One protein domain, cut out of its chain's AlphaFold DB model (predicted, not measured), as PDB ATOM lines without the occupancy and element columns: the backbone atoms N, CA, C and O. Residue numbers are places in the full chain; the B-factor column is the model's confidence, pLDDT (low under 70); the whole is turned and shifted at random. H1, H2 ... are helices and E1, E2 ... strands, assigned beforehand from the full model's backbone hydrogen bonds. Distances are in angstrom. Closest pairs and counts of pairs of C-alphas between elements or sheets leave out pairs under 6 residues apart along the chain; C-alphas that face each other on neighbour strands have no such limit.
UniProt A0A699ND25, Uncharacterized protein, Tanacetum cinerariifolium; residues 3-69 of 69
ATOM      1  N   LEU A   3     220.939 -27.024  14.039       44.88
ATOM      2  CA  LEU A   3     222.033 -26.493  14.865       44.88
ATOM      3  C   LEU A   3     222.007 -24.960  14.995       44.88
ATOM      4  O   LEU A   3     222.242 -24.422  16.067       44.88
ATOM      5  N   GLU A   4     221.638 -24.274  13.919       53.16
ATOM      6  CA  GLU A   4     221.535 -22.816  13.842       53.16
ATOM      7  C   GLU A   4     220.317 -22.280  14.610       53.16
ATOM      8  O   GLU A   4     220.401 -21.212  15.204       53.16
ATOM      9  N   SER A   5     219.190 -23.007  14.618       55.97
ATOM     10  CA  SER A   5     217.990 -22.639  15.391       55.97
ATOM     11  C   SER A   5     218.200 -22.832  16.897       55.97
ATOM     12  O   SER A   5     217.649 -22.090  17.704       55.97
ATOM     13  N   VAL A   6     219.008 -23.825  17.287       52.94
ATOM     14  CA  VAL A   6     219.384 -24.063  18.690       52.94
ATOM     15  C   VAL A   6     220.370 -22.998  19.179       52.94
ATOM     16  O   VAL A   6     220.230 -22.516  20.299       52.94
ATOM     17  N   GLU A   7     221.323 -22.589  18.338       53.47
ATOM     18  CA  GLU A   7     222.328 -21.569  18.669       53.47
ATOM     19  C   GLU A   7     221.756 -20.141  18.678       53.47
ATOM     20  O   GLU A   7     222.019 -19.374  19.602       53.47
ATOM     21  N   ASN A   8     220.903 -19.798  17.707       56.78
ATOM     22  CA  ASN A   8     220.223 -18.493  17.639       56.78
ATOM     23  C   ASN A   8     218.962 -18.428  18.521       56.78
ATOM     24  O   ASN A   8     218.340 -17.381  18.704       56.78
ATOM     25  N   GLY A   9     218.597 -19.552  19.120       54.44
ATOM     26  CA  GLY A   9     217.418 -19.687  19.941       54.44
ATOM     27  C   GLY A   9     216.124 -19.820  19.122       54.44
ATOM     28  O   GLY A   9     215.983 -19.279  18.023       54.44
ATOM     29  N   PRO A  10     215.122 -20.493  19.699       58.69
ATOM     30  CA  PRO A  10     213.911 -20.969  19.017       58.69
ATOM     31  C   PRO A  10     212.949 -19.879  18.500       58.69
ATOM     32  O   PRO A  10     211.893 -20.197  17.959       58.69
ATOM     33  N   LEU A  11     213.291 -18.597  18.659       59.88
ATOM     34  CA  LEU A  11     212.496 -17.453  18.197       59.88
ATOM     35  C   LEU A  11     213.113 -16.722  16.999       59.88
ATOM     36  O   LEU A  11     212.457 -15.853  16.423       59.88
ATOM     37  N   LEU A  12     214.354 -17.039  16.615       62.50
ATOM     38  CA  LEU A  12     214.961 -16.436  15.435       62.50
ATOM     39  C   LEU A  12     214.579 -17.247  14.198       62.50
ATOM     40  O   LEU A  12     214.981 -18.394  14.012       62.50
ATOM     41  N   TRP A  13     213.753 -16.627  13.354       69.00
ATOM     42  CA  TRP A  13     213.364 -17.193  12.070       69.00
ATOM     43  C   TRP A  13     214.611 -17.511  11.240       69.00
ATOM     44  O   TRP A  13     215.553 -16.714  11.249       69.00
ATOM     45  N   PRO A  14     214.621 -18.612  10.470       69.31
ATOM     46  CA  PRO A  14     215.747 -18.920   9.604       69.31
ATOM     47  C   PRO A  14     216.049 -17.738   8.676       69.31
ATOM     48  O   PRO A  14     215.191 -17.296   7.902       69.31
ATOM     49  N   THR A  15     217.274 -17.230   8.755       74.81
ATOM     50  CA  THR A  15     217.772 -16.156   7.899       74.81
ATOM     51  C   THR A  15     218.249 -16.715   6.565       74.81
ATOM     52  O   THR A  15     218.727 -17.846   6.468       74.81
ATOM     53  N   VAL A  16     218.101 -15.926   5.508       73.56
ATOM     54  CA  VAL A  16     218.687 -16.199   4.198       73.56
ATOM     55  C   VAL A  16     219.437 -14.960   3.738       73.56
ATOM     56  O   VAL A  16     218.995 -13.837   3.976       73.56
ATOM     57  N   GLU A  17     220.580 -15.169   3.099       78.50
ATOM     58  CA  GLU A  17     221.287 -14.105   2.404       78.50
ATOM     59  C   GLU A  17     220.650 -13.913   1.026       78.50
ATOM     60  O   GLU A  17     220.597 -14.834   0.209       78.50
ATOM     61  N   GLU A  18     220.121 -12.722   0.778       75.81
ATOM     62  CA  GLU A  18     219.565 -12.328  -0.507       75.81
ATOM     63  C   GLU A  18     220.250 -11.041  -0.949       75.81
ATOM     64  O   GLU A  18     220.162 -10.016  -0.278       75.81
ATOM     65  N   ASN A  19     220.961 -11.105  -2.077       83.00
ATOM     66  CA  ASN A  19     221.724  -9.978  -2.623       83.00
ATOM     67  C   ASN A  19     222.739  -9.371  -1.627       83.00
ATOM     68  O   ASN A  19     222.885  -8.153  -1.562       83.00
ATOM     69  N   GLY A  20     223.423 -10.202  -0.831       85.44
ATOM     70  CA  GLY A  20     224.403  -9.741   0.163       85.44
ATOM     71  C   GLY A  20     223.794  -9.218   1.468       85.44
ATOM     72  O   GLY A  20     224.520  -8.753   2.342       85.44
ATOM     73  N   VAL A  21     222.464  -9.275   1.609       75.00
ATOM     74  CA  VAL A  21     221.748  -8.863   2.819       75.00
ATOM     75  C   VAL A  21     221.131 -10.091   3.470       75.00
ATOM     76  O   VAL A  21     220.283 -10.767   2.888       75.00
ATOM     77  N   THR A  22     221.531 -10.381   4.703       81.38
ATOM     78  CA  THR A  22     220.895 -11.403   5.533       81.38
ATOM     79  C   THR A  22     219.568 -10.879   6.063       81.38
ATOM     80  O   THR A  22     219.524  -9.931   6.846       81.38
ATOM     81  N   ARG A  23     218.463 -11.502   5.646       82.62
ATOM     82  CA  ARG A  23     217.122 -11.205   6.163       82.62
ATOM     83  C   ARG A  23     216.432 -12.460   6.699       82.62
ATOM     84  O   ARG A  23     216.654 -13.548   6.164       82.62
ATOM     85  N   PRO A  24     215.571 -12.344   7.723       76.38
ATOM     86  CA  PRO A  24     214.694 -13.441   8.129       76.38
ATOM     87  C   PRO A  24     213.767 -13.826   6.970       76.38
ATOM     88  O   PRO A  24     213.158 -12.950   6.351       76.38
ATOM     89  N   LYS A  25     213.642 -15.123   6.663       75.50
ATOM     90  CA  LYS A  25     212.666 -15.585   5.665       75.50
ATOM     91  C   LYS A  25     211.242 -15.350   6.150       75.50
ATOM     92  O   LYS A  25     210.955 -15.530   7.328       75.50
ATOM     93  N   LYS A  26     210.307 -15.067   5.245       76.81
ATOM     94  CA  LYS A  26     208.880 -15.209   5.574       76.81
ATOM     95  C   LYS A  26     208.485 -16.684   5.543       76.81
ATOM     96  O   LYS A  26     209.042 -17.462   4.774       76.81
ATOM     97  N   TYR A  27     207.487 -17.074   6.337       69.44
ATOM     98  CA  TYR A  27     206.988 -18.458   6.358       69.44
ATOM     99  C   TYR A  27     206.541 -18.945   4.966       69.44
ATOM    100  O   TYR A  27     206.830 -20.071   4.578       69.44
ATOM    101  N   SER A  28     205.937 -18.059   4.168       76.00
ATOM    102  CA  SER A  28     205.531 -18.322   2.779       76.00
ATOM    103  C   SER A  28     206.695 -18.571   1.807       76.00
ATOM    104  O   SER A  28     206.477 -19.070   0.710       76.00
ATOM    105  N   GLU A  29     207.921 -18.206   2.182       80.19
ATOM    106  CA  GLU A  29     209.148 -18.371   1.385       80.19
ATOM    107  C   GLU A  29     209.969 -19.597   1.841       80.19
ATOM    108  O   GLU A  29     211.087 -19.851   1.358       80.19
ATOM    109  N   LEU A  30     209.449 -20.345   2.821       80.44
ATOM    110  CA  LEU A  30     210.015 -21.612   3.259       80.44
ATOM    111  C   LEU A  30     209.594 -22.722   2.300       80.44
ATOM    112  O   LEU A  30     208.460 -22.788   1.836       80.44
ATOM    113  N   SER A  31     210.524 -23.636   2.030       83.25
ATOM    114  CA  SER A  31     210.145 -24.908   1.425       83.25
ATOM    115  C   SER A  31     209.290 -25.704   2.408       83.25
ATOM    116  O   SER A  31     209.429 -25.545   3.622       83.25
ATOM    117  N   THR A  32     208.475 -26.623   1.894       83.38
ATOM    118  CA  THR A  32     207.610 -27.489   2.709       83.38
ATOM    119  C   THR A  32     208.381 -28.174   3.840       83.38
ATOM    120  O   THR A  32     207.940 -28.162   4.982       83.38
ATOM    121  N   THR A  33     209.584 -28.686   3.567       83.44
ATOM    122  CA  THR A  33     210.438 -29.321   4.584       83.44
ATOM    123  C   THR A  33     210.903 -28.345   5.671       83.44
ATOM    124  O   THR A  33     210.937 -28.712   6.841       83.44
ATOM    125  N   LYS A  34     211.249 -27.099   5.317       81.31
ATOM    126  CA  LYS A  34     211.671 -26.081   6.296       81.31
ATOM    127  C   LYS A  34     210.499 -25.548   7.120       81.31
ATOM    128  O   LYS A  34     210.687 -25.266   8.295       81.31
ATOM    129  N   ALA A  35     209.317 -25.431   6.517       81.69
ATOM    130  CA  ALA A  35     208.092 -25.062   7.217       81.69
ATOM    131  C   ALA A  35     207.712 -26.127   8.259       81.69
ATOM    132  O   ALA A  35     207.504 -25.791   9.418       81.69
ATOM    133  N   ILE A  36     207.751 -27.413   7.879       84.94
ATOM    134  CA  ILE A  36     207.520 -28.535   8.805       84.94
ATOM    135  C   ILE A  36     208.519 -28.509   9.969       84.94
ATOM    136  O   ILE A  36     208.119 -28.682  11.115       84.94
ATOM    137  N   GLN A  37     209.804 -28.259   9.695       79.69
ATOM    138  CA  GLN A  37     210.808 -28.165  10.756       79.69
ATOM    139  C   GLN A  37     210.534 -26.995  11.709       79.69
ATOM    140  O   GLN A  37     210.598 -27.182  12.917       79.69
ATOM    141  N   ALA A  38     210.204 -25.812  11.182       78.00
ATOM    142  CA  ALA A  38     209.887 -24.647  12.006       78.00
ATOM    143  C   ALA A  38     208.662 -24.903  12.903       78.00
ATOM    144  O   ALA A  38     208.686 -24.568  14.085       78.00
ATOM    145  N   ASP A  39     207.632 -25.567  12.376       83.31
ATOM    146  CA  ASP A  39     206.458 -25.988  13.149       83.31
ATOM    147  C   ASP A  39     206.827 -26.983  14.262       83.31
ATOM    148  O   ASP A  39     206.328 -26.886  15.386       83.31
ATOM    149  N   CYS A  40     207.714 -27.940  13.973       85.19
ATOM    150  CA  CYS A  40     208.244 -28.870  14.970       85.19
ATOM    151  C   CYS A  40     209.043 -28.147  16.064       85.19
ATOM    152  O   CYS A  40     208.846 -28.450  17.240       85.19
ATOM    153  N   ASP A  41     209.898 -27.191  15.701       81.25
ATOM    154  CA  ASP A  41     210.723 -26.424  16.641       81.25
ATOM    155  C   ASP A  41     209.845 -25.569  17.577       81.25
ATOM    156  O   ASP A  41     210.052 -25.561  18.793       81.25
ATOM    157  N   VAL A  42     208.803 -24.920  17.039       81.44
ATOM    158  CA  VAL A  42     207.817 -24.157  17.829       81.44
ATOM    159  C   VAL A  42     207.076 -25.070  18.807       81.44
ATOM    160  O   VAL A  42     206.955 -24.734  19.984       81.44
ATOM    161  N   LYS A  43     206.626 -26.248  18.357       84.88
ATOM    162  CA  LYS A  43     205.963 -27.230  19.231       84.88
ATOM    163  C   LYS A  43     206.888 -27.769  20.315       84.88
ATOM    164  O   LYS A  43     206.460 -27.931  21.453       84.88
ATOM    165  N   ALA A  44     208.146 -28.047  19.981       84.25
ATOM    166  CA  ALA A  44     209.131 -28.502  20.953       84.25
ATOM    167  C   ALA A  44     209.364 -27.439  22.035       84.25
ATOM    168  O   ALA A  44     209.417 -27.770  23.218       84.25
ATOM    169  N   MET A  45     209.435 -26.162  21.649       78.25
ATOM    170  CA  MET A  45     209.564 -25.066  22.603       78.25
ATOM    171  C   MET A  45     208.321 -24.903  23.476       78.25
ATOM    172  O   MET A  45     208.473 -24.745  24.680       78.25
ATOM    173  N   ASP A  46     207.117 -24.965  22.910       81.31
ATOM    174  CA  ASP A  46     205.875 -24.888  23.685       81.31
ATOM    175  C   ASP A  46     205.820 -25.991  24.760       81.31
ATOM    176  O   ASP A  46     205.549 -25.712  25.925       81.31
ATOM    177  N   ILE A  47     206.223 -27.220  24.417       85.00
ATOM    178  CA  ILE A  47     206.339 -28.336  25.373       85.00
ATOM    179  C   ILE A  47     207.393 -28.049  26.456       85.00
ATOM    180  O   ILE A  47     207.140 -28.273  27.640       85.00
ATOM    181  N   ILE A  48     208.573 -27.551  26.073       82.94
ATOM    182  CA  ILE A  48     209.646 -27.210  27.021       82.94
ATOM    183  C   ILE A  48     209.197 -26.090  27.969       82.94
ATOM    184  O   ILE A  48     209.439 -26.176  29.170       82.94
ATOM    185  N   LEU A  49     208.519 -25.064  27.454       79.00
ATOM    186  CA  LEU A  49     208.013 -23.937  28.237       79.00
ATOM    187  C   LEU A  49     206.882 -24.355  29.177       79.00
ATOM    188  O   LEU A  49     206.860 -23.908  30.317       79.00
ATOM    189  N   GLN A  50     205.988 -25.243  28.744       82.38
ATOM    190  CA  GLN A  50     204.936 -25.795  29.602       82.38
ATOM    191  C   GLN A  50     205.493 -26.665  30.735       82.38
ATOM    192  O   GLN A  50     204.901 -26.728  31.810       82.38
ATOM    193  N   GLY A  51     206.626 -27.335  30.510       85.56
ATOM    194  CA  GLY A  51     207.322 -28.110  31.538       85.56
ATOM    195  C   GLY A  51     208.198 -27.274  32.478       85.56
ATOM    196  O   GLY A  51     208.667 -27.796  33.489       85.56
ATOM    197  N   LEU A  52     208.443 -26.001  32.158       84.88
ATOM    198  CA  LEU A  52     209.315 -25.122  32.931       84.88
ATOM    199  C   LEU A  52     208.531 -24.347  33.999       84.88
ATOM    200  O   LEU A  52     207.496 -23.750  33.699       84.88
ATOM    201  N   PRO A  53     209.052 -24.260  35.237       85.75
ATOM    202  CA  PRO A  53     208.525 -23.334  36.227       85.75
ATOM    203  C   PRO A  53     208.621 -21.881  35.722       85.75
ATOM    204  O   PRO A  53     209.670 -21.494  35.185       85.75
ATOM    205  N   PRO A  54     207.576 -21.054  35.908       77.88
ATOM    206  CA  PRO A  54     207.552 -19.660  35.455       77.88
ATOM    207  C   PRO A  54     208.742 -18.825  35.951       77.88
ATOM    208  O   PRO A  54     209.202 -17.917  35.256       77.88
ATOM    209  N   GLU A  55     209.283 -19.148  37.127       81.25
ATOM    210  CA  GLU A  55     210.434 -18.475  37.730       81.25
ATOM    211  C   GLU A  55     211.720 -18.688  36.919       81.25
ATOM    212  O   GLU A  55     212.521 -17.765  36.764       81.25
ATOM    213  N   VAL A  56     211.904 -19.887  36.356       79.56
ATOM    214  CA  VAL A  56     213.067 -20.220  35.519       79.56
ATOM    215  C   VAL A  56     212.975 -19.484  34.185       79.56
ATOM    216  O   VAL A  56     213.964 -18.919  33.718       79.56
ATOM    217  N   TYR A  57     211.777 -19.419  33.600       75.00
ATOM    218  CA  TYR A  57     211.534 -18.658  32.376       75.00
ATOM    219  C   TYR A  57     211.806 -17.156  32.562       75.00
ATOM    220  O   TYR A  57     212.482 -16.534  31.735       75.00
ATOM    221  N   ALA A  58     211.343 -16.571  33.672       75.38
ATOM    222  CA  ALA A  58     211.580 -15.166  33.998       75.38
ATOM    223  C   ALA A  58     213.075 -14.858  34.218       75.38
ATOM    224  O   ALA A  58     213.574 -13.824  33.761       75.38
ATOM    225  N   LEU A  59     213.818 -15.767  34.855       81.00
ATOM    226  CA  LEU A  59     215.259 -15.624  35.080       81.00
ATOM    227  C   LEU A  59     216.061 -15.647  33.766       81.00
ATOM    228  O   LEU A  59     216.925 -14.800  33.541       81.00
ATOM    229  N   VAL A  60     215.748 -16.580  32.864       71.12
ATOM    230  CA  VAL A  60     216.387 -16.654  31.539       71.12
ATOM    231  C   VAL A  60     216.064 -15.410  30.704       71.12
ATOM    232  O   VAL A  60     216.943 -14.868  30.029       71.12
ATOM    233  N   SER A  61     214.828 -14.918  30.789       68.81
ATOM    234  CA  SER A  61     214.375 -13.737  30.045       68.81
ATOM    235  C   SER A  61     215.052 -12.449  30.523       68.81
ATOM    236  O   SER A  61     215.506 -11.651  29.706       68.81
ATOM    237  N   THR A  62     215.197 -12.262  31.838       71.31
ATOM    238  CA  THR A  62     215.874 -11.087  32.419       71.31
ATOM    239  C   THR A  62     217.373 -11.063  32.115       71.31
ATOM    240  O   THR A  62     217.908 -10.007  31.777       71.31
ATOM    241  N   HIS A  63     218.047 -12.218  32.135       64.69
ATOM    242  CA  HIS A  63     219.451 -12.322  31.725       64.69
ATOM    243  C   HIS A  63     219.656 -11.992  30.238       64.69
ATOM    244  O   HIS A  63     220.634 -11.339  29.884       64.69
ATOM    245  N   LYS A  64     218.738 -12.417  29.357       60.50
ATOM    246  CA  LYS A  64     218.831 -12.119  27.919       60.50
ATOM    247  C   LYS A  64     218.683 -10.618  27.641       60.50
ATOM    248  O   LYS A  64     219.489 -10.068  26.902       60.50
ATOM    249  N   VAL A  65     217.735  -9.952  28.307       58.91
ATOM    250  CA  VAL A  65     217.533  -8.491  28.206       58.91
ATOM    251  C   VAL A  65     218.749  -7.708  28.708       58.91
ATOM    252  O   VAL A  65     219.131  -6.720  28.095       58.91
ATOM    253  N   ALA A  66     219.404  -8.161  29.781       59.62
ATOM    254  CA  ALA A  66     220.605  -7.507  30.304       59.62
ATOM    255  C   ALA A  66     221.847  -7.660  29.405       59.62
ATOM    256  O   ALA A  66     222.807  -6.919  29.573       59.62
ATOM    257  N   LYS A  67     221.852  -8.630  28.481       56.69
ATOM    258  CA  LYS A  67     222.982  -8.917  27.582       56.69
ATOM    259  C   LYS A  67     222.863  -8.221  26.220       56.69
ATOM    260  O   LYS A  67     223.846  -8.169  25.490       56.69
ATOM    261  N   GLU A  68     221.671  -7.732  25.883       54.50
ATOM    262  CA  GLU A  68     221.392  -6.928  24.683       54.50
ATOM    263  C   GLU A  68     221.431  -5.406  24.952       54.50
ATOM    264  O   GLU A  68     221.204  -4.624  24.029       54.50
ATOM    265  N   LEU A  69     221.725  -4.992  26.195       51.09
ATOM    266  CA  LEU A  69     221.899  -3.595  26.619       51.09
ATOM    267  C   LEU A  69     223.386  -3.212  26.666       51.09
ATOM    268  O   LEU A  69     223.705  -2.071  26.265       51.09
TER     269      LEU A  69
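What this domain is: This is residues 3 to 69 of the 69 residues of an uncharacterized protein of Tanacetum cinerariifolium (UniProt A0A699ND25). The model is an open U: the long helix H2 makes the base, helix H3 rises as an arm from its last end, and the hairpin of strands E1 and E2 stands beyond its first end as the other arm. The short helix H1 lies in the space between the two arms, set off to one side, and contacts are few. The 67 printed residues hold three named helices and two named strands in the order H1, E1, E2, H2, H3; the two-stranded sheet is antiparallel, and the class is mostly helix. The whole is loose, with a radius of gyration of the C-alphas of 14.4 A, and spans 41 by 29 by 19 A.

Where its parts are: H1 is residues 3 to 7, with C-alpha 3 at (222.033, -26.493, 14.865). E1 is residues 15 to 18 and E2 residues 21 to 24. H2, residues 32 to 51, is 28.8 A long and begins at C-alpha 32 at (207.610, -27.489, 2.709). H3, residues 54 to 67, is 20.4 A long and ends at C-alpha 67 at (222.982, -8.917, 27.582).

How they stand to each other: H1 and H2 are apart, but only just, with closest C-alphas 8.3 A apart. E1 and E2 form an antiparallel hairpin at 144 degrees; N 16 and O 23 are within hydrogen-bond range at 2.9 A, as are N 23 and O 16 at 2.9 A. H2 and H3 are close but not clearly touching, their closest C-alphas, of Leu 49 and Tyr 57, 7.6 A apart. They run opposite ways at a steep tilt of 62 degrees. H3 is apart from H1, E1 and E2. In H1, H2 and H3 every O i to N i+4 pair is within hydrogen-bond range.

The domain as a whole: The C-alphas farthest apart, of Asn 19 and Pro 53, are 43.1 A apart. The printed part has no cut and no long link. Residues 58 to 69, of which 58 to 67 belong to H3, stand free. Mean pLDDT of the printed part is 73.5; residues 3 to 14, 27, 61 and 63 to 69 are under 70.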